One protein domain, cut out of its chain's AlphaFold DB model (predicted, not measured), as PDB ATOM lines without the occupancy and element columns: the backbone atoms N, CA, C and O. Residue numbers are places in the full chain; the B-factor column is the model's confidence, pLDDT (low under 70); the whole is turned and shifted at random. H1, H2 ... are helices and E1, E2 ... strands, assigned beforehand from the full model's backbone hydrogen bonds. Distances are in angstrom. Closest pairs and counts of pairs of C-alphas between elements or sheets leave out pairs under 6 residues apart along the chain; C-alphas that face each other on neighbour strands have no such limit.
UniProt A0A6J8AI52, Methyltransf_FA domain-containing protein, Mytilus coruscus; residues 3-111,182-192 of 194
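What this domain is: This is residues 3 to 111 and 182 to 192 of the 194 residues of the protein "Methyltransf_FA domain-containing protein" of Mytilus coruscus (UniProt A0A6J8AI52). Two twisted sheets of five strands each are stacked face to face as a sandwich, the strands of one at 26 degrees to those of the other. The sheets come closest where the edge strand E7 of one meets E4 and E3 of the other; the short helix H1 is at the turn between E2 and E3. The printed part has 120 residues, with named elements in the order E1, E2, H1, E3, E4, E5, E6, E7, E8, E9, E10, and its class is mostly strand. The sheets run E7 E6 E5 E10 E9 and E4 E3 E2 E1 E8, both antiparallel throughout. The whole is compact, with a radius of gyration of the C-alphas of 13.7 A and spans of 39 by 34 by 25 A.

Where its parts are: In one sheet, E7 is residues 76 to 81, E6 residues 63 to 68, 16.6 A from first to last C-alpha, and E5 residues 53 to 60, 23.0 A. E10, residues 182 to 191, is the longest strand by residues and measures 28.5 A, from C-alpha 182 at (173.891, 153.469, 188.807) to C-alpha 191 at (187.910, 169.080, 208.081). E9 is residues 102 to 106, 13.1 A. In the other sheet, E4 is residues 36 to 43, 19.0 A, and bends by 69 degrees at residue 39. E3 is residues 26 to 32, 18.5 A, and E2 residues 14 to 20, 19.4 A. E1, residues 3 to 5, begins at C-alpha 3, (171.944, 160.825, 201.993), and E8 is residues 90 to 93. H1 is residues 21 to 24.

How they stand to each other: In the sheet E7 E6 E5 E10 E9, the strands' lines turn by 76 degrees from edge to edge. E5, E6 and E7 form a meander, each strand the antiparallel neighbour of the one before; E5 and E6 are a hairpin, and so are E6 and E7. N 58 and O 65 are within hydrogen-bond range at 2.9 A between E5 and E6, and N 66 and O 78 at 2.8 A between E6 and E7. E5 and E10 are antiparallel at 160 degrees, with N 57 and O 185 2.9 A apart. E9 is the edge strand beside E10, at 141 degrees, with N 105 and O 188 2.9 A apart. The two sheets form a sandwich, two sheets face to face, with the facing parts 9.8 A centre to centre and 45 pairs of C-alphas within 10 A. E4 and E7 have 8 pairs of C-alphas within 8 A, the closest those of Leu 39 and Ala 80, 6.2 A. The closest C-alphas of E3 and E7 are those of Leu 29 and Leu 78, 7.2 A. E2 and E6 are near each other, while E8 and E10 are apart. In the second sheet, E3 and E4 are a hairpin, with N 29 and O 40 2.8 A apart. E2 and E3 have N 18 and O 28 at 2.8 A. E1 and E2 are a hairpin, with N 15 and O 4 at 2.9 A, and E8 pairs with E1 through N 5 and O 90, 2.8 A. H1 is on this sheet but only grazes it, with residues 21 to 24; it is too short for any O i to N i+4 pair, and its one O i to N i+3 pair is within range.

The domain as a whole: The C-alphas farthest apart are those of Ser 50 and Cys 84, 39.3 A. Residues 112 to 181 are not printed, and C-alphas 111 and 182 are 13.4 A apart across this cut, between E9 and E10. Of the links that are printed whole, none is long. The mean pLDDT of the printed part is 79.9; 21 residues are under 70, among them 96 to 102 and 104 to 111.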
ATOM      1  N   ILE A   3     173.275 161.411 202.049       87.94
ATOM      2  CA  ILE A   3     171.944 160.825 201.993       87.94
ATOM      3  C   ILE A   3     171.594 160.596 200.529       87.94
ATOM      4  O   ILE A   3     171.557 161.540 199.748       87.94
ATOM      5  N   LEU A   4     171.341 159.341 200.164       87.62
ATOM      6  CA  LEU A   4     170.912 158.952 198.821       87.62
ATOM      7  C   LEU A   4     169.442 158.530 198.920       87.62
ATOM      8  O   LEU A   4     169.142 157.452 199.433       87.62
ATOM      9  N   SER A   5     168.519 159.401 198.503       83.88
ATOM     10  CA  SER A   5     167.073 159.226 198.694       83.88
ATOM     11  C   SER A   5     166.354 158.780 197.424       83.88
ATOM     12  O   SER A   5     166.668 159.220 196.319       83.88
ATOM     13  N   SER A   6     165.329 157.944 197.604       81.06
ATOM     14  CA  SER A   6     164.380 157.536 196.556       81.06
ATOM     15  C   SER A   6     163.313 158.580 196.205       81.06
ATOM     16  O   SER A   6     162.517 158.390 195.274       81.06
ATOM     17  N   HIS A   7     163.286 159.690 196.939       78.69
ATOM     18  CA  HIS A   7     162.370 160.804 196.747       78.69
ATOM     19  C   HIS A   7     163.126 162.042 196.259       78.69
ATOM     20  O   HIS A   7     164.344 162.123 196.341       78.69
ATOM     21  N   THR A   8     162.401 163.027 195.731       76.38
ATOM     22  CA  THR A   8     162.983 164.306 195.281       76.38
ATOM     23  C   THR A   8     163.374 165.234 196.436       76.38
ATOM     24  O   THR A   8     163.993 166.267 196.211       76.38
ATOM     25  N   LYS A   9     163.002 164.864 197.663       80.19
ATOM     26  CA  LYS A   9     163.393 165.479 198.934       80.19
ATOM     27  C   LYS A   9     163.827 164.358 199.870       80.19
ATOM     28  O   LYS A   9     163.301 163.253 199.733       80.19
ATOM     29  N   VAL A  10     164.696 164.633 200.841       80.06
ATOM     30  CA  VAL A  10     165.101 163.615 201.819       80.06
ATOM     31  C   VAL A  10     163.911 163.122 202.644       80.06
ATOM     32  O   VAL A  10     163.415 163.772 203.561       80.06
ATOM     33  N   ALA A  11     163.467 161.923 202.287       81.69
ATOM     34  CA  ALA A  11     162.478 161.121 202.985       81.69
ATOM     35  C   ALA A  11     162.842 159.637 202.814       81.69
ATOM     36  O   ALA A  11     163.465 159.276 201.805       81.69
ATOM     37  N   PRO A  12     162.511 158.762 203.783       83.75
ATOM     38  CA  PRO A  12     162.687 157.330 203.596       83.75
ATOM     39  C   PRO A  12     161.855 156.792 202.413       83.75
ATOM     40  O   PRO A  12     160.741 157.274 202.217       83.75
ATOM     41  N   PRO A  13     162.346 155.774 201.681       85.56
ATOM     42  CA  PRO A  13     163.612 155.092 201.920       85.56
ATOM     43  C   PRO A  13     164.835 155.857 201.382       85.56
ATOM     44  O   PRO A  13     164.787 156.465 200.308       85.56
ATOM     45  N   TYR A  14     165.932 155.823 202.147       88.69
ATOM     46  CA  TYR A  14     167.224 156.405 201.770       88.69
ATOM     47  C   TYR A  14     168.410 155.614 202.341       88.69
ATOM     48  O   TYR A  14     168.287 154.953 203.378       88.69
ATOM     49  N   TYR A  15     169.565 155.702 201.681       91.50
ATOM     50  CA  TYR A  15     170.841 155.256 202.244       91.50
ATOM     51  C   TYR A  15     171.519 156.400 202.976       91.50
ATOM     52  O   TYR A  15     171.450 157.555 202.559       91.50
ATOM     53  N   HIS A  16     172.163 156.056 204.079       92.25
ATOM     54  CA  HIS A  16     172.853 156.966 204.962       92.25
ATOM     55  C   HIS A  16     174.311 156.544 205.056       92.25
ATOM     56  O   HIS A  16     174.608 155.470 205.580       92.25
ATOM     57  N   ILE A  17     175.202 157.376 204.525       92.44
ATOM     58  CA  ILE A  17     176.641 157.119 204.515       92.44
ATOM     59  C   ILE A  17     177.313 158.171 205.385       92.44
ATOM     60  O   ILE A  17     177.315 159.368 205.076       92.44
ATOM     61  N   ILE A  18     177.891 157.726 206.488       90.69
ATOM     62  CA  ILE A  18     178.699 158.555 207.370       90.69
ATOM     63  C   ILE A  18     180.148 158.154 207.139       90.69
ATOM     64  O   ILE A  18     180.494 156.986 207.259       90.69
ATOM     65  N   ILE A  19     180.996 159.122 206.815       88.81
ATOM     66  CA  ILE A  19     182.443 158.930 206.736       88.81
ATOM     67  C   ILE A  19     183.041 159.708 207.904       88.81
ATOM     68  O   ILE A  19     182.708 160.883 208.061       88.81
ATOM     69  N   GLY A  20     183.845 159.046 208.739       86.25
ATOM     70  CA  GLY A  20     184.496 159.640 209.915       86.25
ATOM     71  C   GLY A  20     183.538 160.218 210.976       86.25
ATOM     72  O   GLY A  20     183.801 161.270 211.557       86.25
ATOM     73  N   GLY A  21     182.421 159.549 211.246       85.88
ATOM     74  CA  GLY A  21     181.597 159.802 212.430       85.88
ATOM     75  C   GLY A  21     182.299 159.427 213.742       85.88
ATOM     76  O   GLY A  21     183.434 158.939 213.742       85.88
ATOM     77  N   TYR A  22     181.615 159.671 214.866       85.81
ATOM     78  CA  TYR A  22     182.098 159.358 216.220       85.81
ATOM     79  C   TYR A  22     183.486 159.953 216.493       85.81
ATOM     80  O   TYR A  22     184.423 159.263 216.887       85.81
ATOM     81  N   GLY A  23     183.646 161.247 216.206       82.56
ATOM     82  CA  GLY A  23     184.937 161.915 216.365       82.56
ATOM     83  C   GLY A  23     186.007 161.429 215.383       82.56
ATOM     84  O   GLY A  23     187.179 161.391 215.743       82.56
ATOM     85  N   ASN A  24     185.623 161.093 214.144       85.62
ATOM     86  CA  ASN A  24     186.522 160.568 213.110       85.62
ATOM     87  C   ASN A  24     187.128 159.200 213.452       85.62
ATOM     88  O   ASN A  24     188.315 158.974 213.232       85.62
ATOM     89  N   THR A  25     186.322 158.294 214.005       88.62
ATOM     90  CA  THR A  25     186.764 156.927 214.341       88.62
ATOM     91  C   THR A  25     185.957 155.842 213.641       88.62
ATOM     92  O   THR A  25     186.363 154.679 213.641       88.62
ATOM     93  N   GLN A  26     184.828 156.199 213.028       90.88
ATOM     94  CA  GLN A  26     183.943 155.225 212.411       90.88
ATOM     95  C   GLN A  26     183.287 155.775 211.150       90.88
ATOM     96  O   GLN A  26     182.775 156.891 211.124       90.88
ATOM     97  N   SER A  27     183.228 154.956 210.113       92.50
ATOM     98  CA  SER A  27     182.402 155.190 208.937       92.50
ATOM     99  C   SER A  27     181.298 154.136 208.881       92.50
ATOM    100  O   SER A  27     181.532 152.963 209.174       92.50
ATOM    101  N   THR A  28     180.083 154.543 208.529       93.44
ATOM    102  CA  THR A  28     178.908 153.671 208.521       93.44
ATOM    103  C   THR A  28     178.140 153.806 207.219       93.44
ATOM    104  O   THR A  28     178.010 154.887 206.644       93.44
ATOM    105  N   LEU A  29     177.616 152.679 206.761       94.56
ATOM    106  CA  LEU A  29     176.650 152.587 205.686       94.56
ATOM    107  C   LEU A  29     175.389 151.964 206.274       94.56
ATOM    108  O   LEU A  29     175.415 150.845 206.787       94.56
ATOM    109  N   ALA A  30     174.282 152.688 206.201       92.25
ATOM    110  CA  ALA A  30     173.003 152.243 206.719       92.25
ATOM    111  C   ALA A  30     171.877 152.511 205.726       92.25
ATOM    112  O   ALA A  30     171.938 153.416 204.896       92.25
ATOM    113  N   ARG A  31     170.810 151.733 205.850       89.62
ATOM    114  CA  ARG A  31     169.554 151.923 205.138       89.62
ATOM    115  C   ARG A  31     168.505 152.419 206.117       89.62
ATOM    116  O   ARG A  31     168.386 151.897 207.224       89.62
ATOM    117  N   ARG A  32     167.700 153.396 205.707       87.69
ATOM    118  CA  ARG A  32     166.529 153.821 206.472       87.69
ATOM    119  C   ARG A  32     165.272 153.651 205.642       87.69
ATOM    120  O   ARG A  32     165.175 154.214 204.560       87.69
ATOM    121  N   ILE A  33     164.317 152.891 206.175       82.44
ATOM    122  CA  ILE A  33     162.951 152.776 205.640       82.44
ATOM    123  C   ILE A  33     161.992 153.270 206.727       82.44
ATOM    124  O   ILE A  33     161.695 154.453 206.804       82.44
ATOM    125  N   ASN A  34     161.610 152.387 207.651       78.69
ATOM    126  CA  ASN A  34     160.839 152.744 208.847       78.69
ATOM    127  C   ASN A  34     161.737 152.859 210.086       78.69
ATOM    128  O   ASN A  34     161.447 153.613 211.008       78.69
ATOM    129  N   ALA A  35     162.855 152.131 210.080       81.12
ATOM    130  CA  ALA A  35     163.874 152.132 211.117       81.12
ATOM    131  C   ALA A  35     165.257 152.332 210.490       81.12
ATOM    132  O   ALA A  35     165.427 152.199 209.274       81.12
ATOM    133  N   TYR A  36     166.229 152.677 211.332       85.62
ATOM    134  CA  TYR A  36     167.638 152.714 210.963       85.62
ATOM    135  C   TYR A  36     168.198 151.288 210.953       85.62
ATOM    136  O   TYR A  36     168.083 150.584 211.953       85.62
ATOM    137  N   MET A  37     168.778 150.866 209.832       87.56
ATOM    138  CA  MET A  37     169.322 149.522 209.645       87.56
ATOM    139  C   MET A  37     170.784 149.630 209.194       87.56
ATOM    140  O   MET A  37     171.025 149.989 208.039       87.56
ATOM    141  N   PRO A  38     171.768 149.370 210.071       88.50
ATOM    142  CA  PRO A  38     173.168 149.363 209.671       88.50
ATOM    143  C   PRO A  38     173.417 148.212 208.687       88.50
ATOM    144  O   PRO A  38     173.036 147.074 208.945       88.50
ATOM    145  N   LEU A  39     174.033 148.523 207.548       88.12
ATOM    146  CA  LEU A  39     174.455 147.536 206.550       88.12
ATOM    147  C   LEU A  39     175.937 147.194 206.717       88.12
ATOM    148  O   LEU A  39     176.331 146.039 206.569       88.12
ATOM    149  N   LYS A  40     176.765 148.200 207.018       94.06
ATOM    150  CA  LYS A  40     178.203 148.032 207.220       94.06
ATOM    151  C   LYS A  40     178.767 149.116 208.127       94.06
ATOM    152  O   LYS A  40     178.344 150.269 208.075       94.06
ATOM    153  N   GLU A  41     179.779 148.740 208.893       93.25
ATOM    154  CA  GLU A  41     180.600 149.650 209.683       93.25
ATOM    155  C   GLU A  41     182.075 149.393 209.384       93.25
ATOM    156  O   GLU A  41     182.478 148.269 209.064       93.25
ATOM    157  N   TYR A  42     182.870 150.451 209.479       92.50
ATOM    158  CA  TYR A  42     184.313 150.423 209.321       92.50
ATOM    159  C   TYR A  42     184.942 151.373 210.338       92.50
ATOM    160  O   TYR A  42     184.495 152.509 210.479       92.50
ATOM    161  N   PHE A  43     185.953 150.900 211.063       90.38
ATOM    162  CA  PHE A  43     186.570 151.630 212.170       90.38
ATOM    163  C   PHE A  43     187.944 152.141 211.756       90.38
ATOM    164  O   PHE A  43     188.881 151.361 211.582       90.38
ATOM    165  N   SER A  44     188.036 153.451 211.568       84.44
ATOM    166  CA  SER A  44     189.226 154.152 211.095       84.44
ATOM    167  C   SER A  44     189.020 155.669 211.123       84.44
ATOM    168  O   SER A  44     187.894 156.175 211.195       84.44
ATOM    169  N   SER A  45     190.124 156.402 211.006       82.31
ATOM    170  CA  SER A  45     190.136 157.852 210.862       82.31
ATOM    171  C   SER A  45     190.301 158.266 209.403       82.31
ATOM    172  O   SER A  45     191.400 158.281 208.850       82.31
ATOM    173  N   GLU A  46     189.196 158.654 208.770       76.75
ATOM    174  CA  GLU A  46     189.205 159.040 207.356       76.75
ATOM    175  C   GLU A  46     189.329 160.538 207.122       76.75
ATOM    176  O   GLU A  46     189.699 160.969 206.032       76.75
ATOM    177  N   MET A  47     189.023 161.365 208.117       75.69
ATOM    178  CA  MET A  47     189.169 162.810 207.996       75.69
ATOM    179  C   MET A  47     190.573 163.286 208.327       75.69
ATOM    180  O   MET A  47     191.263 162.714 209.171       75.69
ATOM    181  N   ASP A  48     190.958 164.370 207.665       76.88
ATOM    182  CA  ASP A  48     192.206 165.087 207.875       76.88
ATOM    183  C   ASP A  48     191.924 166.587 207.962       76.88
ATOM    184  O   ASP A  48     191.016 167.089 207.290       76.88
ATOM    185  N   CYS A  49     192.680 167.272 208.816       76.88
ATOM    186  CA  CYS A  49     192.556 168.710 209.049       76.88
ATOM    187  C   CYS A  49     193.566 169.539 208.242       76.88
ATOM    188  O   CYS A  49     193.617 170.754 208.421       76.88
ATOM    189  N   SER A  50     194.425 168.894 207.448       75.25
ATOM    190  CA  SER A  50     195.489 169.556 206.690       75.25
ATOM    191  C   SER A  50     195.389 169.325 205.185       75.25
ATOM    192  O   SER A  50     195.921 170.125 204.417       75.25
ATOM    193  N   ILE A  51     194.726 168.250 204.747       78.06
ATOM    194  CA  ILE A  51     194.620 167.895 203.327       78.06
ATOM    195  C   ILE A  51     193.202 167.486 202.927       78.06
ATOM    196  O   ILE A  51     192.502 166.788 203.660       78.06
ATOM    197  N   TYR A  52     192.788 167.891 201.724       72.88
ATOM    198  CA  TYR A  52     191.601 167.323 201.091       72.88
ATOM    199  C   TYR A  52     191.859 165.852 200.790       72.88
ATOM    200  O   TYR A  52     192.791 165.515 200.056       72.88
ATOM    201  N   LYS A  53     191.022 164.973 201.341       82.06
ATOM    202  CA  LYS A  53     191.080 163.542 201.046       82.06
ATOM    203  C   LYS A  53     190.026 163.204 199.992       82.06
ATOM    204  O   LYS A  53     188.837 163.390 200.264       82.06
ATOM    205  N   PRO A  54     190.430 162.760 198.789       81.69
ATOM    206  CA  PRO A  54     189.493 162.306 197.774       81.69
ATOM    207  C   PRO A  54     188.914 160.939 198.136       81.69
ATOM    208  O   PRO A  54     189.601 160.071 198.681       81.69
ATOM    209  N   PHE A  55     187.650 160.751 197.797       87.56
ATOM    210  CA  PHE A  55     186.926 159.498 197.924       87.56
ATOM    211  C   PHE A  55     185.839 159.444 196.851       87.56
ATOM    212  O   PHE A  55     185.474 160.436 196.211       87.56
ATOM    213  N   TRP A  56     185.293 158.255 196.672       88.06
ATOM    214  CA  TRP A  56     184.202 158.018 195.752       88.06
ATOM    215  C   TRP A  56     183.117 157.190 196.426       88.06
ATOM    216  O   TRP A  56     183.391 156.400 197.328       88.06
ATOM    217  N   ILE A  57     181.878 157.394 195.988       89.00
ATOM    218  CA  ILE A  57     180.718 156.588 196.365       89.00
ATOM    219  C   ILE A  57     180.139 156.024 195.075       89.00
ATOM    220  O   ILE A  57     179.823 156.785 194.159       89.00
ATOM    221  N   SER A  58     180.001 154.704 195.002       87.25
ATOM    222  CA  SER A  58     179.317 154.028 193.906       87.25
ATOM    223  C   SER A  58     178.099 153.305 194.439       87.25
ATOM    224  O   SER A  58     178.136 152.658 195.482       87.25
ATOM    225  N   TRP A  59     177.011 153.413 193.702       83.25
ATOM    226  CA  TRP A  59     175.851 152.572 193.860       83.25
ATOM    227  C   TRP A  59     175.543 151.959 192.509       83.25
ATOM    228  O   TRP A  59     175.300 152.691 191.553       83.25
ATOM    229  N   LYS A  60     175.591 150.634 192.412       79.44
ATOM    230  CA  LYS A  60     175.372 149.914 191.160       79.44
ATOM    231  C   LYS A  60     174.741 148.564 191.457       79.44
ATOM    232  O   LYS A  60     175.355 147.741 192.129       79.44
ATOM    233  N   ARG A  61     173.539 148.321 190.921       72.12
ATOM    234  CA  ARG A  61     172.833 147.026 191.051       72.12
ATOM    235  C   ARG A  61     172.742 146.548 192.509       72.12
ATOM    236  O   ARG A  61     173.089 145.418 192.830       72.12
ATOM    237  N   GLY A  62     172.365 147.448 193.417       76.00
ATOM    238  CA  GLY A  62     172.252 147.152 194.850       76.00
ATOM    239  C   GLY A  62     173.572 147.059 195.621       76.00
ATOM    240  O   GLY A  62     173.542 147.018 196.849       76.00
ATOM    241  N   ILE A  63     174.723 147.102 194.952       86.00
ATOM    242  CA  ILE A  63     176.030 147.190 195.606       86.00
ATOM    243  C   ILE A  63     176.323 148.663 195.893       86.00
ATOM    244  O   ILE A  63     176.300 149.488 194.978       86.00
ATOM    245  N   ILE A  64     176.563 148.997 197.161       91.12
ATOM    246  CA  ILE A  64     176.921 150.344 197.620       91.12
ATOM    247  C   ILE A  64     178.344 150.293 198.154       91.12
ATOM    248  O   ILE A  64     178.617 149.581 199.122       91.12
ATOM    249  N   GLU A  65     179.226 151.078 197.553       93.88
ATOM    250  CA  GLU A  65     180.646 151.091 197.869       93.88
ATOM    251  C   GLU A  65     181.163 152.498 198.100       93.88
ATOM    252  O   GLU A  65     180.723 153.463 197.474       93.88
ATOM    253  N   VAL A  66     182.125 152.591 199.012       93.75
ATOM    254  CA  VAL A  66     182.899 153.793 199.281       93.75
ATOM    255  C   VAL A  66     184.370 153.416 199.265       93.75
ATOM    256  O   VAL A  66     184.788 152.487 199.969       93.75
ATOM    257  N   GLY A  67     185.156 154.148 198.487       93.12
ATOM    258  CA  GLY A  67     186.598 153.958 198.404       93.12
ATOM    259  C   GLY A  67     187.365 155.269 198.412       93.12
ATOM    260  O   GLY A  67     186.790 156.352 198.303       93.12
ATOM    261  N   ARG A  68     188.680 155.166 198.602       91.12
ATOM    262  CA  ARG A  68     189.597 156.315 198.659       91.12
ATOM    263  C   ARG A  68     190.141 156.645 197.269       91.12
ATOM    264  O   ARG A  68     190.312 155.760 196.435       91.12
ATOM    265  N   GLY A  69     190.494 157.906 197.045       87.69
ATOM    266  CA  GLY A  69     191.034 158.364 195.765       87.69
ATOM    267  C   GLY A  69     189.959 158.821 194.779       87.69
ATOM    268  O   GLY A  69     188.796 158.998 195.132       87.69
ATOM    269  N   ASN A  70     190.379 159.024 193.531       82.62
ATOM    270  CA  ASN A  70     189.527 159.527 192.446       82.62
ATOM    271  C   ASN A  70     189.065 158.425 191.476       82.62
ATOM    272  O   ASN A  70     188.344 158.712 190.523       82.62
ATOM    273  N   VAL A  71     189.507 157.180 191.682       82.81
ATOM    274  CA  VAL A  71     189.233 156.051 190.788       82.81
ATOM    275  C   VAL A  71     188.158 155.174 191.415       82.81
ATOM    276  O   VAL A  71     188.388 154.537 192.438       82.81
ATOM    277  N   ILE A  72     186.973 155.156 190.804       83.25
ATOM    278  CA  ILE A  72     185.849 154.324 191.249       83.25
ATOM    279  C   ILE A  72     186.244 152.845 191.170       83.25
ATOM    280  O   ILE A  72     186.742 152.396 190.141       83.25
ATOM    281  N   GLY A  73     185.978 152.093 192.236       87.12
ATOM    282  CA  GLY A  73     186.346 150.682 192.382       87.12
ATOM    283  C   GLY A  73     187.661 150.447 193.133       87.12
ATOM    284  O   GLY A  73     187.843 149.372 193.698       87.12
ATOM    285  N   ASP A  74     188.538 151.452 193.234       90.56
ATOM    286  CA  ASP A  74     189.818 151.320 193.935       90.56
ATOM    287  C   ASP A  74     189.719 151.685 195.423       90.56
ATOM    288  O   ASP A  74     188.967 152.572 195.828       90.56
ATOM    289  N   ASN A  75     190.549 151.043 196.254       93.12
ATOM    290  CA  ASN A  75     190.699 151.342 197.688       93.12
ATOM    291  C   ASN A  75     189.370 151.367 198.469       93.12
ATOM    292  O   ASN A  75     189.160 152.239 199.324       93.12
ATOM    293  N   VAL A  76     188.479 150.416 198.172       94.38
ATOM    294  CA  VAL A  76     187.198 150.224 198.866       94.38
ATOM    295  C   VAL A  76     187.437 149.987 200.356       94.38
ATOM    296  O   VAL A  76     188.240 149.137 200.738       94.38
ATOM    297  N   PHE A  77     186.718 150.716 201.208       93.31
ATOM    298  CA  PHE A  77     186.757 150.518 202.663       93.31
ATOM    299  C   PHE A  77     185.371 150.314 203.287       93.31
ATOM    300  O   PHE A  77     185.264 149.751 204.376       93.31
ATOM    301  N   LEU A  78     184.301 150.702 202.590       94.00
ATOM    302  CA  LEU A  78     182.927 150.329 202.919       94.00
ATOM    303  C   LEU A  78     182.279 149.699 201.689       94.00
ATOM    304  O   LEU A  78     182.296 150.292 200.618       94.00
ATOM    305  N   SER A  79     181.688 148.518 201.856       94.44
ATOM    306  CA  SER A  79     180.916 147.829 200.819       94.44
ATOM    307  C   SER A  79     179.756 147.085 201.472       94.44
ATOM    308  O   SER A  79     179.945 146.419 202.499       94.44
ATOM    309  N   ALA A  80     178.557 147.220 200.911       91.50
ATOM    310  CA  ALA A  80     177.411 146.397 201.267       91.50
ATOM    311  C   ALA A  80     176.536 146.097 200.052       91.50
ATOM    312  O   ALA A  80     176.464 146.876 199.103       91.50
ATOM    313  N   VAL A  81     175.827 144.973 200.136       86.25
ATOM    314  CA  VAL A  81     174.840 144.547 199.147       86.25
ATOM    315  C   VAL A  81     173.449 144.741 199.734       86.25
ATOM    316  O   VAL A  81     173.117 144.165 200.772       86.25
ATOM    317  N   ASP A  82     172.632 145.542 199.064       80.50
ATOM    318  CA  ASP A  82     171.195 145.595 199.284       80.50
ATOM    319  C   ASP A  82     170.494 144.765 198.208       80.50
ATOM    320  O   ASP A  82     170.467 145.144 197.039       80.50
ATOM    321  N   HIS A  83     169.916 143.635 198.615       72.50
ATOM    322  CA  HIS A  83     169.185 142.720 197.733       72.50
ATOM    323  C   HIS A  83     167.827 143.282 197.283       72.50
ATOM    324  O   HIS A  83     167.198 142.758 196.372       72.50
ATOM    325  N   CYS A  84     167.342 144.351 197.918       70.94
ATOM    326  CA  CYS A  84     166.113 145.034 197.525       70.94
ATOM    327  C   CYS A  84     166.364 146.543 197.469       70.94
ATOM    328  O   CYS A  84     165.823 147.281 198.311       70.94
ATOM    329  N   PRO A  85     167.217 146.993 196.532       75.88
ATOM    330  CA  PRO A  85     167.620 148.379 196.454       75.88
ATOM    331  C   PRO A  85     166.512 149.240 195.842       75.88
ATOM    332  O   PRO A  85     165.539 148.739 195.275       75.88
ATOM    333  N   PHE A  86     166.654 150.553 195.986       74.19
ATOM    334  CA  PHE A  86     165.729 151.522 195.413       74.19
ATOM    335  C   PHE A  86     166.465 152.561 194.569       74.19
ATOM    336  O   PHE A  86     167.546 153.020 194.927       74.19
ATOM    337  N   ALA A  87     165.814 153.000 193.491       74.12
ATOM    338  CA  ALA A  87     166.276 154.075 192.629       74.12
ATOM    339  C   ALA A  87     166.559 155.348 193.428       74.12
ATOM    340  O   ALA A  87     165.669 155.865 194.108       74.12
ATOM    341  N   ILE A  88     167.765 155.885 193.275       77.00
ATOM    342  CA  ILE A  88     168.159 157.163 193.862       77.00
ATOM    343  C   ILE A  88     167.669 158.306 192.971       77.00
ATOM    344  O   ILE A  88     167.955 158.347 191.778       77.00
ATOM    345  N   LYS A  89     166.924 159.245 193.556       78.56
ATOM    346  CA  LYS A  89     166.388 160.442 192.886       78.56
ATOM    347  C   LYS A  89     166.989 161.740 193.409       78.56
ATOM    348  O   LYS A  89     166.863 162.772 192.756       78.56
ATOM    349  N   ASN A  90     167.597 161.702 194.587       78.25
ATOM    350  CA  ASN A  90     168.176 162.867 195.228       78.25
ATOM    351  C   ASN A  90     169.400 162.459 196.053       78.25
ATOM    352  O   ASN A  90     169.416 161.392 196.672       78.25
ATOM    353  N   ILE A  91     170.417 163.316 196.033       83.00
ATOM    354  CA  ILE A  91     171.635 163.172 196.821       83.00
ATOM    355  C   ILE A  91     171.779 164.450 197.636       83.00
ATOM    356  O   ILE A  91     171.813 165.542 197.071       83.00
ATOM    357  N   GLU A  92     171.896 164.303 198.947       83.75
ATOM    358  CA  GLU A  92     172.214 165.398 199.855       83.75
ATOM    359  C   GLU A  92     173.533 165.125 200.566       83.75
ATOM    360  O   GLU A  92     173.848 163.992 200.944       83.75
ATOM    361  N   VAL A  93     174.301 166.194 200.760       83.69
ATOM    362  CA  VAL A  93     175.585 166.166 201.455       83.69
ATOM    363  C   VAL A  93     175.525 167.163 202.594       83.69
ATOM    364  O   VAL A  93     175.114 168.306 202.417       83.69
ATOM    365  N   SER A  94     175.904 166.716 203.781       80.50
ATOM    366  CA  SER A  94     175.883 167.540 204.986       80.50
ATOM    367  C   SER A  94     176.972 167.127 205.965       80.50
ATOM    368  O   SER A  94     177.612 166.073 205.840       80.50
ATOM    369  N   THR A  95     177.215 167.978 206.953       72.00
ATOM    370  CA  THR A  95     178.041 167.654 208.113       72.00
ATOM    371  C   THR A  95     177.204 166.896 209.145       72.00
ATOM    372  O   THR A  95     175.991 167.080 209.250       72.00
ATOM    373  N   GLY A  96     177.832 165.954 209.855       65.31
ATOM    374  CA  GLY A  96     177.163 165.190 210.911       65.31
ATOM    375  C   GLY A  96     176.806 166.066 212.117       65.31
ATOM    376  O   GLY A  96     177.266 167.201 212.233       65.31
ATOM    377  N   LYS A  97     176.012 165.521 213.047       63.56
ATOM    378  CA  LYS A  97     175.537 166.240 214.247       63.56
ATOM    379  C   LYS A  97     176.652 166.702 215.192       63.56
ATOM    380  O   LYS A  97     176.408 167.574 216.015       63.56
ATOM    381  N   ASP A  98     177.856 166.162 215.041       64.00
ATOM    382  CA  ASP A  98     179.008 166.400 215.915       64.00
ATOM    383  C   ASP A  98     179.626 167.809 215.751       64.00
ATOM    384  O   ASP A  98     180.689 168.087 216.296       64.00
ATOM    385  N   GLY A  99     179.006 168.706 214.968       57.88
ATOM    386  CA  GLY A  99     179.446 170.099 214.817       57.88
ATOM    387  C   GLY A  99     180.735 170.281 214.008       57.88
ATOM    388  O   GLY A  99     181.275 171.385 213.940       57.88
ATOM    389  N   ALA A 100     181.239 169.218 213.373       64.81
ATOM    390  CA  ALA A 100     182.410 169.299 212.512       64.81
ATOM    391  C   ALA A 100     182.134 170.229 211.321       64.81
ATOM    392  O   ALA A 100     181.186 170.023 210.562       64.81
ATOM    393  N   THR A 101     182.989 171.234 211.137       67.19
ATOM    394  CA  THR A 101     182.964 172.077 209.939       67.19
ATOM    395  C   THR A 101     183.806 171.401 208.861       67.19
ATOM    396  O   THR A 101     184.966 171.060 209.093       67.19
ATOM    397  N   VAL A 102     183.213 171.157 207.695       67.62
ATOM    398  CA  VAL A 102     183.846 170.427 206.590       67.62
ATOM    399  C   VAL A 102     183.652 171.216 205.306       67.62
ATOM    400  O   VAL A 102     182.540 171.669 205.037       67.62
ATOM    401  N   ASP A 103     184.713 171.332 204.514       70.00
ATOM    402  CA  ASP A 103     184.642 171.830 203.143       70.00
ATOM    403  C   ASP A 103     184.608 170.657 202.167       70.00
ATOM    404  O   ASP A 103     185.403 169.722 202.285       70.00
ATOM    405  N   TRP A 104     183.689 170.714 201.202       68.12
ATOM    406  CA  TRP A 104     183.516 169.701 200.161       68.12
ATOM    407  C   TRP A 104     183.861 170.292 198.802       68.12
ATOM    408  O   TRP A 104     183.437 171.400 198.474       68.12
ATOM    409  N   THR A 105     184.559 169.520 197.978       69.88
ATOM    410  CA  THR A 105     184.693 169.806 196.549       69.88
ATOM    411  C   THR A 105     184.180 168.617 195.748       69.88
ATOM    412  O   THR A 105     184.439 167.456 196.078       69.88
ATOM    413  N   PHE A 106     183.402 168.902 194.707       67.88
ATOM    414  CA  PHE A 106     182.865 167.898 193.794       67.88
ATOM    415  C   PHE A 106     183.581 168.042 192.464       67.88
ATOM    416  O   PHE A 106     183.651 169.144 191.918       67.88
ATOM    417  N   VAL A 107     184.111 166.938 191.946       60.62
ATOM    418  CA  VAL A 107     184.713 166.926 190.615       60.62
ATOM    419  C   VAL A 107     183.611 166.526 189.636       60.62
ATOM    420  O   VAL A 107     183.026 165.453 189.805       60.62
ATOM    421  N   PRO A 108     183.276 167.354 188.629       48.75
ATOM    422  CA  PRO A 108     182.370 166.929 187.574       48.75
ATOM    423  C   PRO A 108     182.995 165.720 186.879       48.75
ATOM    424  O   PRO A 108     184.098 165.820 186.340       48.75
ATOM    425  N   ASN A 109     182.314 164.573 186.897       46.81
ATOM    426  CA  ASN A 109     182.747 163.438 186.093       46.81
ATOM    427  C   ASN A 109     182.696 163.867 184.620       46.81
ATOM    428  O   ASN A 109     181.623 164.116 184.076       46.81
ATOM    429  N   SER A 110     183.855 163.941 183.967       37.94
ATOM    430  CA  SER A 110     184.011 164.262 182.540       37.94
ATOM    431  C   SER A 110     183.472 163.171 181.600       37.94
ATOM    432  O   SER A 110     183.572 163.290 180.382       37.94
ATOM    433  N   ALA A 111     182.852 162.123 182.145       37.66
ATOM    434  CA  ALA A 111     182.095 161.132 181.401       37.66
ATOM    435  C   ALA A 111     180.598 161.407 181.584       37.66
ATOM    436  O   ALA A 111     180.042 161.076 182.626       37.66
ATOM    437  N   THR A 182     172.461 153.300 188.584       59.41
ATOM    438  CA  THR A 182     173.891 153.469 188.807       59.41
ATOM    439  C   THR A 182     174.117 154.924 189.174       59.41
ATOM    440  O   THR A 182     173.725 155.813 188.423       59.41
ATOM    441  N   VAL A 183     174.734 155.167 190.322       65.44
ATOM    442  CA  VAL A 183     175.113 156.501 190.791       65.44
ATOM    443  C   VAL A 183     176.574 156.451 191.191       65.44
ATOM    444  O   VAL A 183     176.954 155.646 192.032       65.44
ATOM    445  N   ASN A 184     177.381 157.330 190.607       71.50
ATOM    446  CA  ASN A 184     178.783 157.483 190.962       71.50
ATOM    447  C   ASN A 184     179.047 158.926 191.379       71.50
ATOM    448  O   ASN A 184     178.704 159.858 190.654       71.50
ATOM    449  N   ILE A 185     179.686 159.100 192.529       72.62
ATOM    450  CA  ILE A 185     180.074 160.399 193.070       72.62
ATOM    451  C   ILE A 185     181.578 160.351 193.314       72.62
ATOM    452  O   ILE A 185     182.046 159.446 193.998       72.62
ATOM    453  N   VAL A 186     182.321 161.323 192.788       70.69
ATOM    454  CA  VAL A 186     183.736 161.546 193.116       70.69
ATOM    455  C   VAL A 186     183.853 162.924 193.749       70.69
ATOM    456  O   VAL A 186     183.360 163.921 193.215       70.69
ATOM    457  N   THR A 187     184.447 162.985 194.931       72.19
ATOM    458  CA  THR A 187     184.484 164.205 195.741       72.19
ATOM    459  C   THR A 187     185.647 164.138 196.720       72.19
ATOM    460  O   THR A 187     186.209 163.079 196.983       72.19
ATOM    461  N   SER A 188     186.056 165.285 197.242       63.09
ATOM    462  CA  SER A 188     187.016 165.345 198.333       63.09
ATOM    463  C   SER A 188     186.477 166.212 199.454       63.09
ATOM    464  O   SER A 188     185.697 167.141 199.215       63.09
ATOM    465  N   TYR A 189     186.874 165.894 200.683       65.50
ATOM    466  CA  TYR A 189     186.524 166.709 201.837       65.50
ATOM    467  C   TYR A 189     187.736 167.002 202.705       65.50
ATOM    468  O   TYR A 189     188.710 166.245 202.739       65.50
ATOM    469  N   HIS A 190     187.644 168.115 203.419       70.50
ATOM    470  CA  HIS A 190     188.648 168.593 204.354       70.50
ATOM    471  C   HIS A 190     187.958 169.065 205.633       70.50
ATOM    472  O   HIS A 190     186.994 169.834 205.576       70.50
ATOM    473  N   LYS A 191     188.432 168.609 206.795       65.81
ATOM    474  CA  LYS A 191     187.910 169.080 208.081       65.81
ATOM    475  C   LYS A 191     188.550 170.433 208.398       65.81
ATOM    476  O   LYS A 191     189.767 170.530 208.484       65.81
ATOM    477  N   LYS A 192     187.752 171.484 208.591       60.25
ATOM    478  CA  LYS A 192     188.279 172.787 209.020       60.25
ATOM    479  C   LYS A 192     188.803 172.693 210.455       60.25
ATOM    480  O   LYS A 192     188.145 172.104 211.317       60.25
TER     481      LYS A 192